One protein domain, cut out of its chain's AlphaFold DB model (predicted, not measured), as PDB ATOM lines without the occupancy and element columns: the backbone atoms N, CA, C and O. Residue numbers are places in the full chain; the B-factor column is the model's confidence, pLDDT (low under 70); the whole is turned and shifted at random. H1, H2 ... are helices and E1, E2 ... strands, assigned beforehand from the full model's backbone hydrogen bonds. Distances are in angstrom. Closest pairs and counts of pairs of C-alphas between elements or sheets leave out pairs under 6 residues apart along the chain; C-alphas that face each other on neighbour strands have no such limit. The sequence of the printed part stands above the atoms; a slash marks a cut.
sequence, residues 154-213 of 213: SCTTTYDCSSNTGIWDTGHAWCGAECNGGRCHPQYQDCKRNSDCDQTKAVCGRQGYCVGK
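This is residues 154 to 213 of the 213 residues of an uncharacterized protein of Fragilariopsis cylindrus CCMP1102 (UniProt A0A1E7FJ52). Little regular structure is here: an elongated body mostly of loops, with the short helix H1 near one end and the small hairpin E1 and E2 toward the other. Between them residues 163 to 201 run to and fro, with a small turn, residues 179 to 184, at H1's end. The 60 printed residues hold H1, E1, E2 in that order, the two strands antiparallel; the class is mixed, with 11 residues in named elements. The whole is compact, radius of gyration of the C-alphas 11.8 A, spanning 35 by 20 by 15 A.

Find C-alpha 158 at (-6.365, -50.703, -29.609); H1 runs from there to residue 162, 6.2 A. E1, residues 202 to 204, spans 7.0 A; E2, residues 210 to 212, spans 7.1 A and ends at (0.897, -34.589, -19.991).

In the hairpin, at 138 degrees, N 203 and O 211 are within hydrogen-bond range, 2.8 A. In H1 every O i to N i+4 pair is within range. H1 and E2 are apart. Residues 179 to 180 pair antiparallel with 183 to 184.

The C-alphas of Thr 156 and Arg 193, farthest apart, are 34.7 A apart. The printed part has no cut; the link H1 to E1 is long, 39 residues. Residues 163 to 167 have pLDDT under 70.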
ATOM      1  N   SER A 154      -5.986 -42.767 -37.112       83.62
ATOM      2  CA  SER A 154      -6.657 -43.975 -37.586       83.62
ATOM      3  C   SER A 154      -6.071 -45.210 -36.908       83.62
ATOM      4  O   SER A 154      -4.852 -45.389 -36.904       83.62
ATOM      5  N   CYS A 155      -6.930 -46.072 -36.387       84.25
ATOM      6  CA  CYS A 155      -6.553 -47.322 -35.746       84.25
ATOM      7  C   CYS A 155      -7.397 -48.466 -36.299       84.25
ATOM      8  O   CYS A 155      -8.557 -48.279 -36.664       84.25
ATOM      9  N   THR A 156      -6.805 -49.655 -36.346       86.31
ATOM     10  CA  THR A 156      -7.515 -50.908 -36.635       86.31
ATOM     11  C   THR A 156      -7.751 -51.677 -35.340       86.31
ATOM     12  O   THR A 156      -8.773 -52.330 -35.158       86.31
ATOM     13  N   THR A 157      -6.803 -51.574 -34.413       82.81
ATOM     14  CA  THR A 157      -6.823 -52.221 -33.107       82.81
ATOM     15  C   THR A 157      -6.443 -51.220 -32.021       82.81
ATOM     16  O   THR A 157      -5.768 -50.224 -32.281       82.81
ATOM     17  N   THR A 158      -6.813 -51.498 -30.769       80.06
ATOM     18  CA  THR A 158      -6.365 -50.703 -29.609       80.06
ATOM     19  C   THR A 158      -4.837 -50.639 -29.509       80.06
ATOM     20  O   THR A 158      -4.285 -49.660 -29.012       80.06
ATOM     21  N   TYR A 159      -4.131 -51.639 -30.046       79.69
ATOM     22  CA  TYR A 159      -2.674 -51.629 -30.120       79.69
ATOM     23  C   TYR A 159      -2.135 -50.507 -31.018       79.69
ATOM     24  O   TYR A 159      -1.084 -49.957 -30.718       79.69
ATOM     25  N   ASP A 160      -2.854 -50.073 -32.054       80.19
ATOM     26  CA  ASP A 160      -2.431 -48.938 -32.893       80.19
ATOM     27  C   ASP A 160      -2.490 -47.602 -32.132       80.19
ATOM     28  O   ASP A 160      -1.717 -46.686 -32.415       80.19
ATOM     29  N   CYS A 161      -3.374 -47.516 -31.133       78.19
ATOM     30  CA  CYS A 161      -3.459 -46.389 -30.201       78.19
ATOM     31  C   CYS A 161      -2.479 -46.520 -29.022       78.19
ATOM     32  O   CYS A 161      -2.206 -45.540 -28.334       78.19
ATOM     33  N   SER A 162      -1.950 -47.724 -28.779       74.12
ATOM     34  CA  SER A 162      -1.087 -48.051 -27.635       74.12
ATOM     35  C   SER A 162       0.399 -48.228 -28.012       74.12
ATOM     36  O   SER A 162       1.286 -48.108 -27.162       74.12
ATOM     37  N   SER A 163       0.708 -48.485 -29.289       62.47
ATOM     38  CA  SER A 163       2.054 -48.831 -29.754       62.47
ATOM     39  C   SER A 163       2.943 -47.602 -29.975       62.47
ATOM     40  O   SER A 163       2.607 -46.666 -30.698       62.47
ATOM     41  N   ASN A 164       4.115 -47.662 -29.330       51.72
ATOM     42  CA  ASN A 164       5.152 -46.634 -29.143       51.72
ATOM     43  C   ASN A 164       4.892 -45.546 -28.084       51.72
ATOM     44  O   ASN A 164       5.373 -44.430 -28.233       51.72
ATOM     45  N   THR A 165       4.287 -45.929 -26.949       49.94
ATOM     46  CA  THR A 165       3.985 -45.118 -25.748       49.94
ATOM     47  C   THR A 165       2.718 -44.287 -25.911       49.94
ATOM     48  O   THR A 165       2.611 -43.505 -26.844       49.94
ATOM     49  N   GLY A 166       1.756 -44.435 -24.996       57.56
ATOM     50  CA  GLY A 166       0.731 -43.414 -24.793       57.56
ATOM     51  C   GLY A 166       1.442 -42.143 -24.347       57.56
ATOM     52  O   GLY A 166       1.710 -41.976 -23.156       57.56
ATOM     53  N   ILE A 167       1.860 -41.327 -25.313       61.28
ATOM     54  CA  ILE A 167       2.556 -40.078 -25.050       61.28
ATOM     55  C   ILE A 167       1.482 -39.172 -24.503       61.28
ATOM     56  O   ILE A 167       0.484 -38.877 -25.160       61.28
ATOM     57  N   TRP A 168       1.661 -38.790 -23.250       70.81
ATOM     58  CA  TRP A 168       0.930 -37.659 -22.756       70.81
ATOM     59  C   TRP A 168       1.503 -36.441 -23.468       70.81
ATOM     60  O   TRP A 168       2.576 -35.961 -23.105       70.81
ATOM     61  N   ASP A 169       0.827 -35.982 -24.517       75.31
ATOM     62  CA  ASP A 169       1.167 -34.700 -25.116       75.31
ATOM     63  C   ASP A 169       1.025 -33.639 -24.020       75.31
ATOM     64  O   ASP A 169       0.036 -33.627 -23.275       75.31
ATOM     65  N   THR A 170       2.022 -32.763 -23.883       80.62
ATOM     66  CA  THR A 170       2.013 -31.726 -22.849       80.62
ATOM     67  C   THR A 170       0.693 -30.953 -22.910       80.62
ATOM     68  O   THR A 170       0.308 -30.410 -23.951       80.62
ATOM     69  N   GLY A 171      -0.048 -30.946 -21.798       78.62
ATOM     70  CA  GLY A 171      -1.352 -30.284 -21.698       78.62
ATOM     71  C   GLY A 171      -2.564 -31.032 -22.280       78.62
ATOM     72  O   GLY A 171      -3.666 -30.492 -22.201       78.62
ATOM     73  N   HIS A 172      -2.409 -32.254 -22.799       82.00
ATOM     74  CA  HIS A 172      -3.507 -33.071 -23.334       82.00
ATOM     75  C   HIS A 172      -3.703 -34.375 -22.547       82.00
ATOM     76  O   HIS A 172      -2.818 -34.830 -21.818       82.00
ATOM     77  N   ALA A 173      -4.899 -34.953 -22.686       82.69
ATOM     78  CA  ALA A 173      -5.285 -36.222 -22.077       82.69
ATOM     79  C   ALA A 173      -4.643 -37.423 -22.801       82.69
ATOM     80  O   ALA A 173      -4.253 -37.327 -23.963       82.69
ATOM     81  N   TRP A 174      -4.551 -38.567 -22.120       82.19
ATOM     82  CA  TRP A 174      -3.978 -39.794 -22.683       82.19
ATOM     83  C   TRP A 174      -4.853 -40.378 -23.809       82.19
ATOM     84  O   TRP A 174      -6.069 -40.409 -23.680       82.19
ATOM     85  N   CYS A 175      -4.256 -40.884 -24.896       78.94
ATOM     86  CA  CYS A 175      -4.971 -41.261 -26.130       78.94
ATOM     87  C   CYS A 175      -4.939 -42.765 -26.491       78.94
ATOM     88  O   CYS A 175      -5.187 -43.119 -27.643       78.94
ATOM     89  N   GLY A 176      -4.595 -43.653 -25.548       74.12
ATOM     90  CA  GLY A 176      -4.243 -45.049 -25.858       74.12
ATOM     91  C   GLY A 176      -5.197 -46.151 -25.391       74.12
ATOM     92  O   GLY A 176      -4.850 -47.320 -25.550       74.12
ATOM     93  N   ALA A 177      -6.352 -45.837 -24.796       73.50
ATOM     94  CA  ALA A 177      -7.199 -46.892 -24.221       73.50
ATOM     95  C   ALA A 177      -8.120 -47.585 -25.225       73.50
ATOM     96  O   ALA A 177      -8.399 -48.768 -25.052       73.50
ATOM     97  N   GLU A 178      -8.618 -46.879 -26.245       80.75
ATOM     98  CA  GLU A 178      -9.673 -47.410 -27.112       80.75
ATOM     99  C   GLU A 178      -9.536 -46.944 -28.564       80.75
ATOM    100  O   GLU A 178      -9.289 -45.769 -28.851       80.75
ATOM    101  N   CYS A 179      -9.758 -47.891 -29.477       85.62
ATOM    102  CA  CYS A 179      -9.978 -47.638 -30.892       85.62
ATOM    103  C   CYS A 179     -11.478 -47.750 -31.182       85.62
ATOM    104  O   CYS A 179     -12.023 -48.853 -31.186       85.62
ATOM    105  N   ASN A 180     -12.155 -46.625 -31.420       86.56
ATOM    106  CA  ASN A 180     -13.591 -46.609 -31.697       86.56
ATOM    107  C   ASN A 180     -13.872 -45.832 -32.990       86.56
ATOM    108  O   ASN A 180     -13.351 -44.738 -33.201       86.56
ATOM    109  N   GLY A 181     -14.658 -46.420 -33.895       86.56
ATOM    110  CA  GLY A 181     -14.909 -45.848 -35.223       86.56
ATOM    111  C   GLY A 181     -13.652 -45.761 -36.095       86.56
ATOM    112  O   GLY A 181     -13.519 -44.836 -36.891       86.56
ATOM    113  N   GLY A 182     -12.701 -46.683 -35.899       85.88
ATOM    114  CA  GLY A 182     -11.419 -46.683 -36.607       85.88
ATOM    115  C   GLY A 182     -10.513 -45.508 -36.238       85.88
ATOM    116  O   GLY A 182      -9.625 -45.152 -37.011       85.88
ATOM    117  N   ARG A 183     -10.749 -44.867 -35.084       86.00
ATOM    118  CA  ARG A 183     -10.001 -43.701 -34.616       86.00
ATOM    119  C   ARG A 183      -9.684 -43.803 -33.117       86.00
ATOM    120  O   ARG A 183     -10.484 -44.334 -32.351       86.00
ATOM    121  N   CYS A 184      -8.515 -43.318 -32.707       85.00
ATOM    122  CA  CYS A 184      -8.098 -43.288 -31.301       85.00
ATOM    123  C   CYS A 184      -8.771 -42.131 -30.550       85.00
ATOM    124  O   CYS A 184      -8.833 -41.014 -31.073       85.00
ATOM    125  N   HIS A 185      -9.229 -42.378 -29.320       83.62
ATOM    126  CA  HIS A 185      -9.955 -41.394 -28.505       83.62
ATOM    127  C   HIS A 185      -9.192 -40.996 -27.231       83.62
ATOM    128  O   HIS A 185      -8.471 -41.824 -26.669       83.62
ATOM    129  N   PRO A 186      -9.357 -39.745 -26.753       83.31
ATOM    130  CA  PRO A 186      -8.811 -39.301 -25.474       83.31
ATOM    131  C   PRO A 186      -9.511 -39.974 -24.290       83.31
ATOM    132  O   PRO A 186     -10.720 -40.194 -24.301       83.31
ATOM    133  N   GLN A 187      -8.745 -40.213 -23.235       83.00
ATOM    134  CA  GLN A 187      -9.183 -40.720 -21.945       83.00
ATOM    135  C   GLN A 187      -8.946 -39.669 -20.876       83.00
ATOM    136  O   GLN A 187      -7.807 -39.305 -20.572       83.00
ATOM    137  N   TYR A 188     -10.038 -39.198 -20.292       87.31
ATOM    138  CA  TYR A 188     -10.011 -38.195 -19.241       87.31
ATOM    139  C   TYR A 188     -10.003 -38.887 -17.883       87.31
ATOM    140  O   TYR A 188     -10.969 -39.544 -17.501       87.31
ATOM    141  N   GLN A 189      -8.897 -38.743 -17.159       88.75
ATOM    142  CA  GLN A 189      -8.789 -39.172 -15.771       88.75
ATOM    143  C   GLN A 189      -8.980 -37.956 -14.867       88.75
ATOM    144  O   GLN A 189      -8.136 -37.060 -14.873       88.75
ATOM    145  N   ASP A 190     -10.063 -37.921 -14.094       92.62
ATOM    146  CA  ASP A 190     -10.343 -36.821 -13.169       92.62
ATOM    147  C   ASP A 190      -9.288 -36.720 -12.059       92.62
ATOM    148  O   ASP A 190      -8.813 -37.721 -11.517       92.62
ATOM    149  N   CYS A 191      -8.945 -35.491 -11.680       93.75
ATOM    150  CA  CYS A 191      -7.964 -35.202 -10.643       93.75
ATOM    151  C   CYS A 191      -8.331 -33.945  -9.850       93.75
ATOM    152  O   CYS A 191      -8.940 -33.003 -10.358       93.75
ATOM    153  N   LYS A 192      -7.920 -33.907  -8.579       94.81
ATOM    154  CA  LYS A 192      -7.979 -32.700  -7.732       94.81
ATOM    155  C   LYS A 192      -6.588 -32.154  -7.424       94.81
ATOM    156  O   LYS A 192      -6.443 -30.986  -7.071       94.81
ATOM    157  N   ARG A 193      -5.566 -33.003  -7.525       93.50
ATOM    158  CA  ARG A 193      -4.161 -32.697  -7.239       93.50
ATOM    159  C   ARG A 193      -3.243 -33.582  -8.080       93.50
ATOM    160  O   ARG A 193      -3.634 -34.650  -8.535       93.50
ATOM    161  N   ASN A 194      -1.985 -33.172  -8.233       91.00
ATOM    162  CA  ASN A 194      -1.017 -33.884  -9.079       91.00
ATOM    163  C   ASN A 194      -0.732 -35.326  -8.634       91.00
ATOM    164  O   ASN A 194      -0.302 -36.126  -9.454       91.00
ATOM    165  N   SER A 195      -0.973 -35.669  -7.365       91.06
ATOM    166  CA  SER A 195      -0.803 -37.041  -6.872       91.06
ATOM    167  C   SER A 195      -1.854 -38.017  -7.397       91.06
ATOM    168  O   SER A 195      -1.643 -39.217  -7.280       91.06
ATOM    169  N   ASP A 196      -2.978 -37.512  -7.914       91.75
ATOM    170  CA  ASP A 196      -4.049 -38.342  -8.477       91.75
ATOM    171  C   ASP A 196      -3.706 -38.799  -9.912       91.75
ATOM    172  O   ASP A 196      -4.338 -39.705 -10.449       91.75
ATOM    173  N   CYS A 197      -2.681 -38.186 -10.516       90.19
ATOM    174  CA  CYS A 197      -2.166 -38.491 -11.845       90.19
ATOM    175  C   CYS A 197      -0.869 -39.305 -11.770       90.19
ATOM    176  O   CYS A 197      -0.189 -39.329 -10.740       90.19
ATOM    177  N   ASP A 198      -0.480 -39.928 -12.888       88.44
ATOM    178  CA  ASP A 198       0.831 -40.570 -13.010       88.44
ATOM    179  C   ASP A 198       1.942 -39.528 -12.819       88.44
ATOM    180  O   ASP A 198       2.215 -38.706 -13.693       88.44
ATOM    181  N   GLN A 199       2.617 -39.579 -11.673       86.50
ATOM    182  CA  GLN A 199       3.619 -38.588 -11.286       86.50
ATOM    183  C   GLN A 199       4.859 -38.596 -12.186       86.50
ATOM    184  O   GLN A 199       5.653 -37.658 -12.123       86.50
ATOM    185  N   THR A 200       5.059 -39.613 -13.021       84.62
ATOM    186  CA  THR A 200       6.195 -39.677 -13.947       84.62
ATOM    187  C   THR A 200       5.881 -39.038 -15.296       84.62
ATOM    188  O   THR A 200       6.791 -38.524 -15.940       84.62
ATOM    189  N   LYS A 201       4.602 -38.998 -15.695       84.62
ATOM    190  CA  LYS A 201       4.185 -38.631 -17.061       84.62
ATOM    191  C   LYS A 201       3.121 -37.532 -17.138       84.62
ATOM    192  O   LYS A 201       2.989 -36.904 -18.182       84.62
ATOM    193  N   ALA A 202       2.396 -37.272 -16.052       88.69
ATOM    194  CA  ALA A 202       1.230 -36.397 -16.035       88.69
ATOM    195  C   ALA A 202       1.168 -35.474 -14.803       88.69
ATOM    196  O   ALA A 202       1.797 -35.703 -13.767       88.69
ATOM    197  N   VAL A 203       0.393 -34.400 -14.927       92.75
ATOM    198  CA  VAL A 203       0.034 -33.452 -13.864       92.75
ATOM    199  C   VAL A 203      -1.458 -33.166 -13.912       92.75
ATOM    200  O   VAL A 203      -2.099 -33.354 -14.944       92.75
ATOM    201  N   CYS A 204      -2.026 -32.700 -12.801       93.56
ATOM    202  CA  CYS A 204      -3.430 -32.329 -12.789       93.56
ATOM    203  C   CYS A 204      -3.615 -30.991 -13.511       93.56
ATOM    204  O   CYS A 204      -3.073 -29.964 -13.094       93.56
ATOM    205  N   GLY A 205      -4.355 -31.006 -14.618       89.50
ATOM    206  CA  GLY A 205      -4.678 -29.804 -15.372       89.50
ATOM    207  C   GLY A 205      -5.680 -28.923 -14.623       89.50
ATOM    208  O   GLY A 205      -6.478 -29.398 -13.819       89.50
ATOM    209  N   ARG A 206      -5.715 -27.623 -14.948       88.31
ATOM    210  CA  ARG A 206      -6.737 -26.685 -14.418       88.31
ATOM    211  C   ARG A 206      -8.174 -27.102 -14.746       88.31
ATOM    212  O   ARG A 206      -9.109 -26.690 -14.074       88.31
ATOM    213  N   GLN A 207      -8.301 -27.907 -15.790       87.81
ATOM    214  CA  GLN A 207      -9.517 -28.523 -16.294       87.81
ATOM    215  C   GLN A 207     -10.149 -29.514 -15.291       87.81
ATOM    216  O   GLN A 207     -11.312 -29.867 -15.451       87.81
ATOM    217  N   GLY A 208      -9.382 -30.001 -14.305       91.44
ATOM    218  CA  GLY A 208      -9.810 -31.066 -13.392       91.44
ATOM    219  C   GLY A 208      -9.535 -32.485 -13.894       91.44
ATOM    220  O   GLY A 208     -10.035 -33.431 -13.299       91.44
ATOM    221  N   TYR A 209      -8.732 -32.649 -14.951       91.38
ATOM    222  CA  TYR A 209      -8.264 -33.953 -15.425       91.38
ATOM    223  C   TYR A 209      -6.748 -33.978 -15.639       91.38
ATOM    224  O   TYR A 209      -6.105 -32.942 -15.841       91.38
ATOM    225  N   CYS A 210      -6.172 -35.175 -15.563       90.88
ATOM    226  CA  CYS A 210      -4.753 -35.411 -15.769       90.88
ATOM    227  C   CYS A 210      -4.355 -35.085 -17.207       90.88
ATOM    228  O   CYS A 210      -5.056 -35.445 -18.151       90.88
ATOM    229  N   VAL A 211      -3.218 -34.415 -17.366       89.19
ATOM    230  CA  VAL A 211      -2.636 -34.049 -18.659       89.19
ATOM    231  C   VAL A 211      -1.136 -34.292 -18.664       89.19
ATOM    232  O   VAL A 211      -0.516 -34.335 -17.602       89.19
ATOM    233  N   GLY A 212      -0.545 -34.414 -19.850       86.50
ATOM    234  CA  GLY A 212       0.897 -34.589 -19.991       86.50
ATOM    235  C   GLY A 212       1.720 -33.470 -19.398       86.50
ATOM    236  O   GLY A 212       1.328 -32.300 -19.466       86.50
ATOM    237  N   LYS A 213       2.847 -33.872 -18.810       82.00
ATOM    238  CA  LYS A 213       3.910 -32.966 -18.374       82.00
ATOM    239  C   LYS A 213       4.583 -32.254 -19.538       82.00
ATOM    240  O   LYS A 213       4.603 -32.803 -20.660       82.00
TER     241      LYS A 213